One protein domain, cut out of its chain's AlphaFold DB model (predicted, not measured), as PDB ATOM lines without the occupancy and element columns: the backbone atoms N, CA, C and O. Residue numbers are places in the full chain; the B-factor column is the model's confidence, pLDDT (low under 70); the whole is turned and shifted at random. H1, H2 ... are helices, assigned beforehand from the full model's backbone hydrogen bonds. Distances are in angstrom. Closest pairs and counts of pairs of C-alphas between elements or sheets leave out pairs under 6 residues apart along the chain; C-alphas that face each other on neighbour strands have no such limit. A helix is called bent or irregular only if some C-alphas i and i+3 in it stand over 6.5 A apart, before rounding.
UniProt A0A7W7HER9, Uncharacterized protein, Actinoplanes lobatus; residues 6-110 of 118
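AT A GLANCE: This is residues 6 to 110 of the 118 residues of an uncharacterized protein of Actinoplanes lobatus (UniProt A0A7W7HER9). A helical hairpin, the long H1 with the shorter H2 folded back beside it, has a third helix, H3, packed near one end, on residues 8 to 15 of H1 and 66 to 73 of H2. The three, in order H1, H2, H3, form an up-and-down bundle, each running against the one before; residues 35 to 41 stick out. The 105 printed residues are all helix in class, with no named strand, and make a loose rod, radius of gyration of the C-alphas 18.8 A, spanning 63 by 27 by 23 A.

IN THESE COORDINATES: Find C-alpha 6 at (77.622, 59.646, -5.549); from there H1, residues 6 to 35, runs 44.1 A. H2, residues 56 to 75, covers 27.4 A. H3, residues 94 to 106, runs 19.9 A to C-alpha 106 at (71.306, 73.685, 0.385); it is irregular, C-alphas 102 and 105 being 7.1 A apart.

HOW THE PARTS SIT: Look first at the hairpin of H1 and H2: they touch, closest at the C-alphas of Ile 23 and Ser 56, 5.5 A, at a shallow tilt of 19 degrees, opposite ways. H1 touches H3 with residues 8 to 15 alone, closest at the C-alphas of Leu 12 and Ala 103, 6.4 A, at a steep tilt of 44 degrees, the same way. H2 touches H3, its hairpin partner, with residues 66 to 73 alone, closest at the C-alphas of Leu 73 and Gly 95, 6.5 A, at a shallow tilt of 33 degrees, only just short of steep, opposite ways. Every O i to N i+4 pair is within hydrogen-bond range in H1 and H2, and 7 of 9 in H3.

THE WHOLE: The C-alphas farthest apart, of Gly 41 and Asp 88, are 63.1 A apart. The printed part has no cut; both links, residues 36 to 55 and 76 to 93, are long. Look for pLDDT under 70 at residues 44 to 45, 47 to 53 and 75 to 94.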
ATOM      1  N   PRO A   6      76.434  59.039  -4.950       85.56
ATOM      2  CA  PRO A   6      77.622  59.646  -5.549       85.56
ATOM      3  C   PRO A   6      77.407  61.093  -6.013       85.56
ATOM      4  O   PRO A   6      78.232  61.959  -5.702       85.56
ATOM      5  N   ALA A   7      76.297  61.390  -6.701       90.88
ATOM      6  CA  ALA A   7      75.994  62.758  -7.121       90.88
ATOM      7  C   ALA A   7      75.716  63.690  -5.933       90.88
ATOM      8  O   ALA A   7      76.195  64.825  -5.929       90.88
ATOM      9  N   LEU A   8      75.012  63.217  -4.902       91.81
ATOM     10  CA  LEU A   8      74.764  63.982  -3.677       91.81
ATOM     11  C   LEU A   8      76.067  64.304  -2.924       91.81
ATOM     12  O   LEU A   8      76.265  65.430  -2.465       91.81
ATOM     13  N   VAL A   9      76.994  63.348  -2.839       91.00
ATOM     14  CA  VAL A   9      78.325  63.560  -2.251       91.00
ATOM     15  C   VAL A   9      79.119  64.585  -3.061       91.00
ATOM     16  O   VAL A   9      79.748  65.473  -2.479       91.00
ATOM     17  N   ALA A  10      79.095  64.494  -4.393       92.69
ATOM     18  CA  ALA A  10      79.752  65.470  -5.260       92.69
ATOM     19  C   ALA A  10      79.161  66.876  -5.073       92.69
ATOM     20  O   ALA A  10      79.910  67.838  -4.887       92.69
ATOM     21  N   PHE A  11      77.831  66.985  -5.029       95.62
ATOM     22  CA  PHE A  11      77.116  68.225  -4.736       95.62
ATOM     23  C   PHE A  11      77.548  68.822  -3.389       95.62
ATOM     24  O   PHE A  11      77.961  69.982  -3.334       95.62
ATOM     25  N   LEU A  12      77.550  68.020  -2.318       95.88
ATOM     26  CA  LEU A  12      77.984  68.451  -0.987       95.88
ATOM     27  C   LEU A  12      79.426  68.964  -0.983       95.88
ATOM     28  O   LEU A  12      79.694  70.015  -0.406       95.88
ATOM     29  N   ARG A  13      80.356  68.279  -1.659       95.62
ATOM     30  CA  ARG A  13      81.753  68.736  -1.765       95.62
ATOM     31  C   ARG A  13      81.851  70.116  -2.412       95.62
ATOM     32  O   ARG A  13      82.588  70.966  -1.917       95.62
ATOM     33  N   VAL A  14      81.100  70.354  -3.489       97.50
ATOM     34  CA  VAL A  14      81.071  71.662  -4.159       97.50
ATOM     35  C   VAL A  14      80.514  72.740  -3.228       97.50
ATOM     36  O   VAL A  14      81.125  73.801  -3.104       97.50
ATOM     37  N   ARG A  15      79.405  72.472  -2.531       98.00
ATOM     38  CA  ARG A  15      78.784  73.458  -1.634       98.00
ATOM     39  C   ARG A  15      79.635  73.772  -0.404       98.00
ATOM     40  O   ARG A  15      79.758  74.933  -0.029       98.00
ATOM     41  N   LEU A  16      80.297  72.769   0.171       97.19
ATOM     42  CA  LEU A  16      81.235  72.987   1.275       97.19
ATOM     43  C   LEU A  16      82.439  73.833   0.823       97.19
ATOM     44  O   LEU A  16      82.818  74.760   1.534       97.19
ATOM     45  N   ASN A  17      82.980  73.604  -0.383       97.75
ATOM     46  CA  ASN A  17      84.021  74.472  -0.959       97.75
ATOM     47  C   ASN A  17      83.529  75.921  -1.149       97.75
ATOM     48  O   ASN A  17      84.287  76.876  -0.984       97.75
ATOM     49  N   GLU A  18      82.271  76.113  -1.552       97.50
ATOM     50  CA  GLU A  18      81.688  77.449  -1.689       97.50
ATOM     51  C   GLU A  18      81.539  78.169  -0.360       97.50
ATOM     52  O   GLU A  18      81.861  79.354  -0.278       97.50
ATOM     53  N   ASP A  19      81.067  77.470   0.666       97.00
ATOM     54  CA  ASP A  19      80.937  78.039   2.000       97.00
ATOM     55  C   ASP A  19      82.308  78.428   2.563       97.00
ATOM     56  O   ASP A  19      82.445  79.523   3.100       97.00
ATOM     57  N   GLU A  20      83.361  77.639   2.329       96.50
ATOM     58  CA  GLU A  20      84.738  78.035   2.674       96.50
ATOM     59  C   GLU A  20      85.176  79.325   1.983       96.50
ATOM     60  O   GLU A  20      85.765  80.197   2.624       96.50
ATOM     61  N   ARG A  21      84.859  79.486   0.692       97.00
ATOM     62  CA  ARG A  21      85.158  80.731  -0.033       97.00
ATOM     63  C   ARG A  21      84.413  81.924   0.564       97.00
ATOM     64  O   ARG A  21      85.010  82.992   0.704       97.00
ATOM     65  N   LYS A  22      83.139  81.753   0.935       94.56
ATOM     66  CA  LYS A  22      82.344  82.800   1.603       94.56
ATOM     67  C   LYS A  22      82.935  83.151   2.966       94.56
ATOM     68  O   LYS A  22      83.095  84.331   3.255       94.56
ATOM     69  N   ILE A  23      83.328  82.152   3.755       94.00
ATOM     70  CA  ILE A  23      83.983  82.351   5.054       94.00
ATOM     71  C   ILE A  23      85.281  83.145   4.880       94.00
ATOM     72  O   ILE A  23      85.482  84.129   5.581       94.00
ATOM     73  N   THR A  24      86.134  82.792   3.915       93.81
ATOM     74  CA  THR A  24      87.368  83.551   3.648       93.81
ATOM     75  C   THR A  24      87.083  84.995   3.220       93.81
ATOM     76  O   THR A  24      87.791  85.912   3.639       93.81
ATOM     77  N   ALA A  25      86.038  85.231   2.423       91.75
ATOM     78  CA  ALA A  25      85.614  86.589   2.086       91.75
ATOM     79  C   ALA A  25      85.128  87.364   3.325       91.75
ATOM     80  O   ALA A  25      85.474  88.535   3.481       91.75
ATOM     81  N   MET A  26      84.394  86.707   4.227       88.31
ATOM     82  CA  MET A  26      83.956  87.298   5.494       88.31
ATOM     83  C   MET A  26      85.123  87.625   6.422       88.31
ATOM     84  O   MET A  26      85.142  88.713   6.974       88.31
ATOM     85  N   GLU A  27      86.111  86.739   6.567       88.50
ATOM     86  CA  GLU A  27      87.307  86.984   7.394       88.50
ATOM     87  C   GLU A  27      88.101  88.197   6.886       88.50
ATOM     88  O   GLU A  27      88.568  89.029   7.666       88.50
ATOM     89  N   ARG A  28      88.215  88.341   5.559       88.06
ATOM     90  CA  ARG A  28      88.837  89.519   4.939       88.06
ATOM     91  C   ARG A  28      88.058  90.794   5.258       88.06
ATOM     92  O   ARG A  28      88.663  91.823   5.555       88.06
ATOM     93  N   GLU A  29      86.736  90.731   5.162       85.75
ATOM     94  CA  GLU A  29      85.872  91.881   5.407       85.75
ATOM     95  C   GLU A  29      85.840  92.268   6.889       85.75
ATOM     96  O   GLU A  29      85.941  93.447   7.218       85.75
ATOM     97  N   GLU A  30      85.816  91.286   7.787       81.56
ATOM     98  CA  GLU A  30      85.951  91.464   9.231       81.56
ATOM     99  C   GLU A  30      87.260  92.190   9.568       81.56
ATOM    100  O   GLU A  30      87.243  93.201  10.271       81.56
ATOM    101  N   SER A  31      88.384  91.759   8.985       82.94
ATOM    102  CA  SER A  31      89.677  92.433   9.150       82.94
ATOM    103  C   SER A  31      89.654  93.879   8.635       82.94
ATOM    104  O   SER A  31      90.159  94.789   9.301       82.94
ATOM    105  N   ARG A  32      89.025  94.122   7.476       84.12
ATOM    106  CA  ARG A  32      88.874  95.470   6.903       84.12
ATOM    107  C   ARG A  32      88.043  96.378   7.810       84.12
ATOM    108  O   ARG A  32      88.416  97.527   8.019       84.12
ATOM    109  N   VAL A  33      86.930  95.878   8.346       80.31
ATOM    110  CA  VAL A  33      86.046  96.624   9.251       80.31
ATOM    111  C   VAL A  33      86.761  96.932  10.563       80.31
ATOM    112  O   VAL A  33      86.775  98.082  10.984       80.31
ATOM    113  N   GLN A  34      87.435  95.957  11.173       76.94
ATOM    114  CA  GLN A  34      88.159  96.158  12.434       76.94
ATOM    115  C   GLN A  34      89.308  97.173  12.331       76.94
ATOM    116  O   GLN A  34      89.706  97.752  13.338       76.94
ATOM    117  N   THR A  35      89.841  97.396  11.128       80.31
ATOM    118  CA  THR A  35      90.962  98.315  10.875       80.31
ATOM    119  C   THR A  35      90.536  99.638  10.232       80.31
ATOM    120  O   THR A  35      91.381 100.509  10.013       80.31
ATOM    121  N   ALA A  36      89.248  99.828   9.922       82.62
ATOM    122  CA  ALA A  36      88.802 101.020   9.210       82.62
ATOM    123  C   ALA A  36      88.871 102.280  10.102       82.62
ATOM    124  O   ALA A  36      88.484 102.227  11.272       82.62
ATOM    125  N   PRO A  37      89.275 103.447   9.551       84.62
ATOM    126  CA  PRO A  37      89.440 104.684  10.323       84.62
ATOM    127  C   PRO A  37      88.198 105.132  11.100       84.62
ATOM    128  O   PRO A  37      88.323 105.658  12.197       84.62
ATOM    129  N   ILE A  38      86.997 104.881  10.565       80.44
ATOM    130  CA  ILE A  38      85.723 105.229  11.221       80.44
ATOM    131  C   ILE A  38      85.509 104.497  12.557       80.44
ATOM    132  O   ILE A  38      84.725 104.952  13.381       80.44
ATOM    133  N   PHE A  39      86.222 103.392  12.782       73.56
ATOM    134  CA  PHE A  39      86.149 102.599  14.006       73.56
ATOM    135  C   PHE A  39      87.384 102.779  14.911       73.56
ATOM    136  O   PHE A  39      87.532 102.056  15.899       73.56
ATOM    137  N   GLN A  40      88.275 103.737  14.607       74.44
ATOM    138  CA  GLN A  40      89.413 104.070  15.471       74.44
ATOM    139  C   GLN A  40      88.929 104.582  16.836       74.44
ATOM    140  O   GLN A  40      88.121 105.500  16.919       74.44
ATOM    141  N   GLY A  41      89.458 103.998  17.916       73.81
ATOM    142  CA  GLY A  41      89.125 104.363  19.301       73.81
ATOM    143  C   GLY A  41      88.123 103.431  19.986       73.81
ATOM    144  O   GLY A  41      87.942 103.529  21.200       73.81
ATOM    145  N   HIS A  42      87.517 102.490  19.259       73.38
ATOM    146  CA  HIS A  42      86.751 101.426  19.896       73.38
ATOM    147  C   HIS A  42      87.667 100.404  20.585       73.38
ATOM    148  O   HIS A  42      88.763 100.123  20.088       73.38
ATOM    149  N   PRO A  43      87.247  99.832  21.729       74.81
ATOM    150  CA  PRO A  43      88.051  98.833  22.412       74.81
ATOM    151  C   PRO A  43      88.243  97.586  21.530       74.81
ATOM    152  O   PRO A  43      87.374  97.260  20.710       74.81
ATOM    153  N   PRO A  44      89.355  96.846  21.698       67.12
ATOM    154  CA  PRO A  44      89.506  95.533  21.083       67.12
ATOM    155  C   PRO A  44      88.268  94.677  21.365       67.12
ATOM    156  O   PRO A  44      87.780  94.654  22.493       67.12
ATOM    157  N   ASN A  45      87.763  93.976  20.348       67.25
ATOM    158  CA  ASN A  45      86.572  93.127  20.450       67.25
ATOM    159  C   ASN A  45      85.257  93.859  20.787       67.25
ATOM    160  O   ASN A  45      84.324  93.212  21.242       67.25
ATOM    161  N   TRP A  46      85.117  95.169  20.553       71.69
ATOM    162  CA  TRP A  46      83.843  95.867  20.820       71.69
ATOM    163  C   TRP A  46      82.644  95.351  19.997       71.69
ATOM    164  O   TRP A  46      81.500  95.555  20.388       71.69
ATOM    165  N   LEU A  47      82.908  94.657  18.882       67.94
ATOM    166  CA  LEU A  47      81.905  93.937  18.087       67.94
ATOM    167  C   LEU A  47      81.680  92.489  18.557       67.94
ATOM    168  O   LEU A  47      80.854  91.781  17.983       67.94
ATOM    169  N   ALA A  48      82.404  92.011  19.572       66.81
ATOM    170  CA  ALA A  48      82.226  90.654  20.069       66.81
ATOM    171  C   ALA A  48      80.840  90.493  20.700       66.81
ATOM    172  O   ALA A  48      80.449  91.251  21.583       66.81
ATOM    173  N   GLY A  49      80.105  89.477  20.244       59.62
ATOM    174  CA  GLY A  49      78.750  89.184  20.711       59.62
ATOM    175  C   GLY A  49      77.649  89.973  20.004       59.62
ATOM    176  O   GLY A  49      76.481  89.755  20.313       59.62
ATOM    177  N   VAL A  50      77.981  90.848  19.049       62.91
ATOM    178  CA  VAL A  50      76.963  91.440  18.184       62.91
ATOM    179  C   VAL A  50      76.776  90.536  16.965       62.91
ATOM    180  O   VAL A  50      77.644  90.476  16.094       62.91
ATOM    181  N   ASP A  51      75.629  89.859  16.882       57.22
ATOM    182  CA  ASP A  51      75.219  89.019  15.739       57.22
ATOM    183  C   ASP A  51      74.843  89.868  14.502       57.22
ATOM    184  O   ASP A  51      73.875  89.595  13.795       57.22
ATOM    185  N   ILE A  52      75.594  90.938  14.220       59.53
ATOM    186  CA  ILE A  52      75.444  91.696  12.964       59.53
ATOM    187  C   ILE A  52      75.965  90.857  11.788       59.53
ATOM    188  O   ILE A  52      75.526  91.022  10.653       59.53
ATOM    189  N   PHE A  53      76.893  89.938  12.072       62.44
ATOM    190  CA  PHE A  53      77.479  89.007  11.121       62.44
ATOM    191  C   PHE A  53      77.429  87.590  11.690       62.44
ATOM    192  O   PHE A  53      77.639  87.381  12.883       62.44
ATOM    193  N   VAL A  54      77.220  86.596  10.823       71.69
ATOM    194  CA  VAL A  54      77.514  85.202  11.180       71.69
ATOM    195  C   VAL A  54      78.986  85.121  11.590       71.69
ATOM    196  O   VAL A  54      79.857  85.614  10.876       71.69
ATOM    197  N   SER A  55      79.286  84.491  12.728       83.31
ATOM    198  CA  SER A  55      80.674  84.290  13.154       83.31
ATOM    199  C   SER A  55      81.427  83.428  12.132       83.31
ATOM    200  O   SER A  55      81.166  82.229  12.007       83.31
ATOM    201  N   SER A  56      82.397  84.032  11.438       88.25
ATOM    202  CA  SER A  56      83.282  83.376  10.463       88.25
ATOM    203  C   SER A  56      83.958  82.135  11.064       88.25
ATOM    204  O   SER A  56      83.916  81.046  10.489       88.25
ATOM    205  N   LYS A  57      84.475  82.263  12.292       88.50
ATOM    206  CA  LYS A  57      85.085  81.173  13.066       88.50
ATOM    207  C   LYS A  57      84.112  80.028  13.353       88.50
ATOM    208  O   LYS A  57      84.482  78.863  13.194       88.50
ATOM    209  N   ARG A  58      82.886  80.332  13.796       90.38
ATOM    210  CA  ARG A  58      81.868  79.302  14.064       90.38
ATOM    211  C   ARG A  58      81.473  78.590  12.776       90.38
ATOM    212  O   ARG A  58      81.461  77.363  12.758       90.38
ATOM    213  N   TRP A  59      81.220  79.341  11.706       92.44
ATOM    214  CA  TRP A  59      80.841  78.769  10.417       92.44
ATOM    215  C   TRP A  59      81.957  77.888   9.839       92.44
ATOM    216  O   TRP A  59      81.687  76.778   9.385       92.44
ATOM    217  N   ARG A  60      83.228  78.298   9.967       94.94
ATOM    218  CA  ARG A  60      84.390  77.464   9.616       94.94
ATOM    219  C   ARG A  60      84.409  76.143  10.379       94.94
ATOM    220  O   ARG A  60      84.616  75.097   9.771       94.94
ATOM    221  N   ALA A  61      84.160  76.178  11.688       95.25
ATOM    222  CA  ALA A  61      84.093  74.965  12.502       95.25
ATOM    223  C   ALA A  61      82.940  74.039  12.071       95.25
ATOM    224  O   ALA A  61      83.099  72.821  12.061       95.25
ATOM    225  N   GLU A  62      81.796  74.599  11.678       95.19
ATOM    226  CA  GLU A  62      80.660  73.825  11.168       95.19
ATOM    227  C   GLU A  62      80.941  73.198   9.799       95.19
ATOM    228  O   GLU A  62      80.605  72.034   9.587       95.19
ATOM    229  N   VAL A  63      81.577  73.926   8.877       96.50
ATOM    230  CA  VAL A  63      81.973  73.387   7.565       96.50
ATOM    231  C   VAL A  63      82.995  72.261   7.722       96.50
ATOM    232  O   VAL A  63      82.828  71.200   7.120       96.50
ATOM    233  N   GLU A  64      83.989  72.438   8.593       96.75
ATOM    234  CA  GLU A  64      84.973  71.398   8.911       96.75
ATOM    235  C   GLU A  64      84.308  70.152   9.517       96.75
ATOM    236  O   GLU A  64      84.601  69.024   9.116       96.75
ATOM    237  N   ALA A  65      83.360  70.330  10.441       95.44
ATOM    238  CA  ALA A  65      82.607  69.215  11.008       95.44
ATOM    239  C   ALA A  65      81.823  68.451   9.925       95.44
ATOM    240  O   ALA A  65      81.870  67.220   9.884       95.44
ATOM    241  N   LYS A  66      81.150  69.161   9.009       95.19
ATOM    242  CA  LYS A  66      80.419  68.548   7.887       95.19
ATOM    243  C   LYS A  66      81.351  67.809   6.925       95.19
ATOM    244  O   LYS A  66      80.990  66.723   6.477       95.19
ATOM    245  N   ARG A  67      82.546  68.343   6.638       94.00
ATOM    246  CA  ARG A  67      83.568  67.651   5.833       94.00
ATOM    247  C   ARG A  67      83.996  66.343   6.468       94.00
ATOM    248  O   ARG A  67      83.932  65.317   5.804       94.00
ATOM    249  N   ARG A  68      84.367  66.368   7.749       89.88
ATOM    250  CA  ARG A  68      84.783  65.158   8.472       89.88
ATOM    251  C   ARG A  68      83.681  64.111   8.491       89.88
ATOM    252  O   ARG A  68      83.956  62.947   8.240       89.88
ATOM    253  N   LEU A  69      82.432  64.520   8.725       88.38
ATOM    254  CA  LEU A  69      81.290  63.610   8.645       88.38
ATOM    255  C   LEU A  69      81.159  63.009   7.242       88.38
ATOM    256  O   LEU A  69      81.063  61.793   7.114       88.38
ATOM    257  N   LEU A  70      81.218  63.828   6.189       87.94
ATOM    258  CA  LEU A  70      81.152  63.354   4.806       87.94
ATOM    259  C   LEU A  70      82.312  62.405   4.462       87.94
ATOM    260  O   LEU A  70      82.106  61.388   3.805       87.94
ATOM    261  N   GLU A  71      83.524  62.696   4.928       84.81
ATOM    262  CA  GLU A  71      84.704  61.845   4.766       84.81
ATOM    263  C   GLU A  71      84.586  60.535   5.542       84.81
ATOM    264  O   GLU A  71      84.930  59.493   5.000       84.81
ATOM    265  N   CYS A  72      84.049  60.538   6.762       80.75
ATOM    266  CA  CYS A  72      83.755  59.306   7.493       80.75
ATOM    267  C   CYS A  72      82.705  58.457   6.762       80.75
ATOM    268  O   CYS A  72      82.841  57.236   6.687       80.75
ATOM    269  N   LEU A  73      81.680  59.097   6.190       77.88
ATOM    270  CA  LEU A  73      80.611  58.417   5.461       77.88
ATOM    271  C   LEU A  73      81.122  57.794   4.150       77.88
ATOM    272  O   LEU A  73      80.749  56.663   3.841       77.88
ATOM    273  N   VAL A  74      82.012  58.484   3.424       75.12
ATOM    274  CA  VAL A  74      82.517  58.085   2.092       75.12
ATOM    275  C   VAL A  74      83.824  57.278   2.153       75.12
ATOM    276  O   VAL A  74      84.022  56.332   1.393       75.12
ATOM    277  N   GLY A  75      84.740  57.642   3.047       58.38
ATOM    278  CA  GLY A  75      86.088  57.079   3.179       58.38
ATOM    279  C   GLY A  75      86.128  55.677   3.785       58.38
ATOM    280  O   GLY A  75      87.151  55.003   3.710       58.38
ATOM    281  N   ALA A  76      85.013  55.194   4.331       52.03
ATOM    282  CA  ALA A  76      84.942  53.871   4.931       52.03
ATOM    283  C   ALA A  76      84.895  52.708   3.906       52.03
ATOM    284  O   ALA A  76      84.946  51.554   4.327       52.03
ATOM    285  N   THR A  77      84.837  52.961   2.588       46.88
ATOM    286  CA  THR A  77      84.791  51.880   1.570       46.88
ATOM    287  C   THR A  77      85.705  52.028   0.362       46.88
ATOM    288  O   THR A  77      85.906  51.041  -0.335       46.88
ATOM    289  N   GLY A  78      86.217  53.220   0.036       41.06
ATOM    290  CA  GLY A  78      86.948  53.432  -1.224       41.06
ATOM    291  C   GLY A  78      86.137  53.159  -2.508       41.06
ATOM    292  O   GLY A  78      86.668  53.339  -3.598       41.06
ATOM    293  N   THR A  79      84.862  52.766  -2.401       46.16
ATOM    294  CA  THR A  79      83.973  52.382  -3.513       46.16
ATOM    295  C   THR A  79      82.698  53.228  -3.584       46.16
ATOM    296  O   THR A  79      81.891  53.037  -4.487       46.16
ATOM    297  N   GLY A  80      82.504  54.184  -2.668       45.34
ATOM    298  CA  GLY A  80      81.326  55.061  -2.658       45.34
ATOM    299  C   GLY A  80      80.086  54.471  -1.975       45.34
ATOM    300  O   GLY A  80      79.067  55.147  -1.897       45.34
ATOM    301  N   THR A  81      80.164  53.261  -1.424       47.50
ATOM    302  CA  THR A  81      79.226  52.779  -0.392       47.50
ATOM    303  C   THR A  81      79.771  53.154   0.992       47.50
ATOM    304  O   THR A  81      80.902  53.592   1.082       47.50
ATOM    305  N   SER A  82      79.050  53.087   2.107       49.03
ATOM    306  CA  SER A  82      79.683  53.271   3.432       49.03
ATOM    307  C   SER A  82      79.918  51.909   4.080       49.03
ATOM    308  O   SER A  82      79.157  50.978   3.834       49.03
ATOM    309  N   ARG A  83      80.921  51.774   4.956       44.06
ATOM    310  CA  ARG A  83      81.045  50.614   5.861       44.06
ATOM    311  C   ARG A  83      79.925  50.610   6.904       44.06
ATOM    312  O   ARG A  83      79.708  49.586   7.540       44.06
ATOM    313  N   LEU A  84      79.210  51.739   7.022       46.81
ATOM    314  CA  LEU A  84      77.870  51.788   7.589       46.81
ATOM    315  C   LEU A  84      76.935  50.906   6.758       46.81
ATOM    316  O   LEU A  84      76.469  49.922   7.290       46.81
ATOM    317  N   VAL A  85      76.769  51.127   5.454       42.78
ATOM    318  CA  VAL A  85      75.844  50.358   4.587       42.78
ATOM    319  C   VAL A  85      76.186  48.855   4.470       42.78
ATOM    320  O   VAL A  85      75.330  48.065   4.088       42.78
ATOM    321  N   ALA A  86      77.420  48.440   4.781       44.53
ATOM    322  CA  ALA A  86      77.926  47.095   4.481       44.53
ATOM    323  C   ALA A  86      77.967  46.099   5.658       44.53
ATOM    324  O   ALA A  86      78.429  44.978   5.461       44.53
ATOM    325  N   ASN A  87      77.522  46.471   6.862       42.38
ATOM    326  CA  ASN A  87      77.396  45.526   7.977       42.38
ATOM    327  C   ASN A  87      75.923  45.426   8.380       42.38
ATOM    328  O   ASN A  87      75.246  46.448   8.393       42.38
ATOM    329  N   ASP A  88      75.447  44.231   8.741       49.81
ATOM    330  CA  ASP A  88      74.106  43.941   9.297       49.81
ATOM    331  C   ASP A  88      73.871  44.587  10.685       49.81
ATOM    332  O   ASP A  88      73.229  44.040  11.581       49.81
ATOM    333  N   GLU A  89      74.430  45.769  10.890       51.19
ATOM    334  CA  GLU A  89      74.359  46.559  12.093       51.19
ATOM    335  C   GLU A  89      73.293  47.661  11.927       51.19
ATOM    336  O   GLU A  89      73.203  48.285  10.865       51.19
ATOM    337  N   PRO A  90      72.500  47.979  12.966       51.66
ATOM    338  CA  PRO A  90      71.369  48.915  12.880       51.66
ATOM    339  C   PRO A  90      71.708  50.321  12.347       51.66
ATOM    340  O   PRO A  90      70.825  51.054  11.904       51.66
ATOM    341  N   TRP A  91      72.982  50.714  12.386       47.53
ATOM    342  CA  TRP A  91      73.488  52.004  11.913       47.53
ATOM    343  C   TRP A  91      73.765  52.060  10.402       47.53
ATOM    344  O   TRP A  91      74.024  53.144   9.872       47.53
ATOM    345  N   ALA A  92      73.649  50.940   9.685       51.41
ATOM    346  CA  ALA A  92      73.835  50.866   8.238       51.41
ATOM    347  C   ALA A  92      72.832  51.687   7.431       51.41
ATOM    348  O   ALA A  92      73.189  52.378   6.476       51.41
ATOM    349  N   ILE A  93      71.585  51.679   7.897       53.59
ATOM    350  CA  ILE A  93      70.459  52.437   7.342       53.59
ATOM    351  C   ILE A  93      70.641  53.951   7.583       53.59
ATOM    352  O   ILE A  93      70.054  54.779   6.890       53.59
ATOM    353  N   GLY A  94      71.511  54.341   8.522       64.62
ATOM    354  CA  GLY A  94      71.760  55.738   8.867       64.62
ATOM    355  C   GLY A  94      72.625  56.501   7.861       64.62
ATOM    356  O   GLY A  94      72.522  57.722   7.799       64.62
ATOM    357  N   GLY A  95      73.457  55.823   7.061       73.56
ATOM    358  CA  GLY A  95      74.430  56.481   6.179       73.56
ATOM    359  C   GLY A  95      73.781  57.418   5.156       73.56
ATOM    360  O   GLY A  95      74.079  58.612   5.134       73.56
ATOM    361  N   ASP A  96      72.845  56.901   4.360       76.88
ATOM    362  CA  ASP A  96      72.150  57.679   3.327       76.88
ATOM    363  C   ASP A  96      71.321  58.815   3.933       76.88
ATOM    364  O   ASP A  96      71.355  59.948   3.447       76.88
ATOM    365  N   TYR A  97      70.623  58.536   5.037       82.94
ATOM    366  CA  TYR A  97      69.848  59.541   5.762       82.94
ATOM    367  C   TYR A  97      70.738  60.681   6.279       82.94
ATOM    368  O   TYR A  97      70.378  61.855   6.164       82.94
ATOM    369  N   LEU A  98      71.929  60.365   6.796       85.69
ATOM    370  CA  LEU A  98      72.896  61.364   7.250       85.69
ATOM    371  C   LEU A  98      73.417  62.217   6.088       85.69
ATOM    372  O   LEU A  98      73.444  63.440   6.215       85.69
ATOM    373  N   VAL A  99      73.769  61.614   4.947       88.31
ATOM    374  CA  VAL A  99      74.223  62.372   3.764       88.31
ATOM    375  C   VAL A  99      73.115  63.307   3.258       88.31
ATOM    376  O   VAL A  99      73.374  64.486   3.011       88.31
ATOM    377  N   LYS A 100      71.868  62.831   3.172       90.94
ATOM    378  CA  LYS A 100      70.709  63.666   2.809       90.94
ATOM    379  C   LYS A 100      70.475  64.805   3.803       90.94
ATOM    380  O   LYS A 100      70.255  65.948   3.401       90.94
ATOM    381  N   THR A 101      70.595  64.523   5.098       92.88
ATOM    382  CA  THR A 101      70.444  65.524   6.165       92.88
ATOM    383  C   THR A 101      71.514  66.613   6.068       92.88
ATOM    384  O   THR A 101      71.202  67.796   6.211       92.88
ATOM    385  N   LEU A 102      72.763  66.254   5.749       93.94
ATOM    386  CA  LEU A 102      73.848  67.220   5.529       93.94
ATOM    387  C   LEU A 102      73.573  68.174   4.356       93.94
ATOM    388  O   LEU A 102      74.119  69.279   4.341       93.94
ATOM    389  N   ALA A 103      72.735  67.772   3.396       95.38
ATOM    390  CA  ALA A 103      72.398  68.567   2.221       95.38
ATOM    391  C   ALA A 103      71.207  69.517   2.423       95.38
ATOM    392  O   ALA A 103      71.029  70.429   1.618       95.38
ATOM    393  N   LEU A 104      70.429  69.358   3.501       95.50
ATOM    394  CA  LEU A 104      69.270  70.209   3.804       95.50
ATOM    395  C   LEU A 104      69.560  71.720   3.799       95.50
ATOM    396  O   LEU A 104      68.730  72.458   3.266       95.50
ATOM    397  N   PRO A 105      70.707  72.219   4.308       95.94
ATOM    398  CA  PRO A 105      71.029  73.646   4.234       95.94
ATOM    399  C   PRO A 105      71.098  74.202   2.804       95.94
ATOM    400  O   PRO A 105      71.057  75.414   2.618       95.94
ATOM    401  N   TYR A 106      71.198  73.331   1.797       97.19
ATOM    402  CA  TYR A 106      71.306  73.685   0.385       97.19
ATOM    403  C   TYR A 106      70.035  73.361  -0.414       97.19
ATOM    404  O   TYR A 106      70.072  73.414  -1.640       97.19
ATOM    405  N   ALA A 107      68.912  73.045   0.244       97.00
ATOM    406  CA  ALA A 107      67.678  72.611  -0.421       97.00
ATOM    407  C   ALA A 107      67.054  73.663  -1.359       97.00
ATOM    408  O   ALA A 107      66.260  73.320  -2.228       97.00
ATOM    409  N   SER A 108      67.401  74.942  -1.195       96.25
ATOM    410  CA  SER A 108      66.980  76.025  -2.092       96.25
ATOM    411  C   SER A 108      67.916  76.235  -3.290       96.25
ATOM    412  O   SER A 108      67.657  77.104  -4.122       96.25
ATOM    413  N   HIS A 109      69.021  75.490  -3.382       96.88
ATOM    414  CA  HIS A 109      69.979  75.641  -4.470       96.88
ATOM    415  C   HIS A 109      69.406  75.077  -5.789       96.88
ATOM    416  O   HIS A 109      68.860  73.979  -5.767       96.88
ATOM    417  N   PRO A 110      69.575  75.736  -6.955       97.31
ATOM    418  CA  PRO A 110      68.995  75.269  -8.225       97.31
ATOM    419  C   PRO A 110      69.438  73.868  -8.674       97.31
ATOM    420  O   PRO A 110      68.698  73.167  -9.352       97.31
TER     421      PRO A 110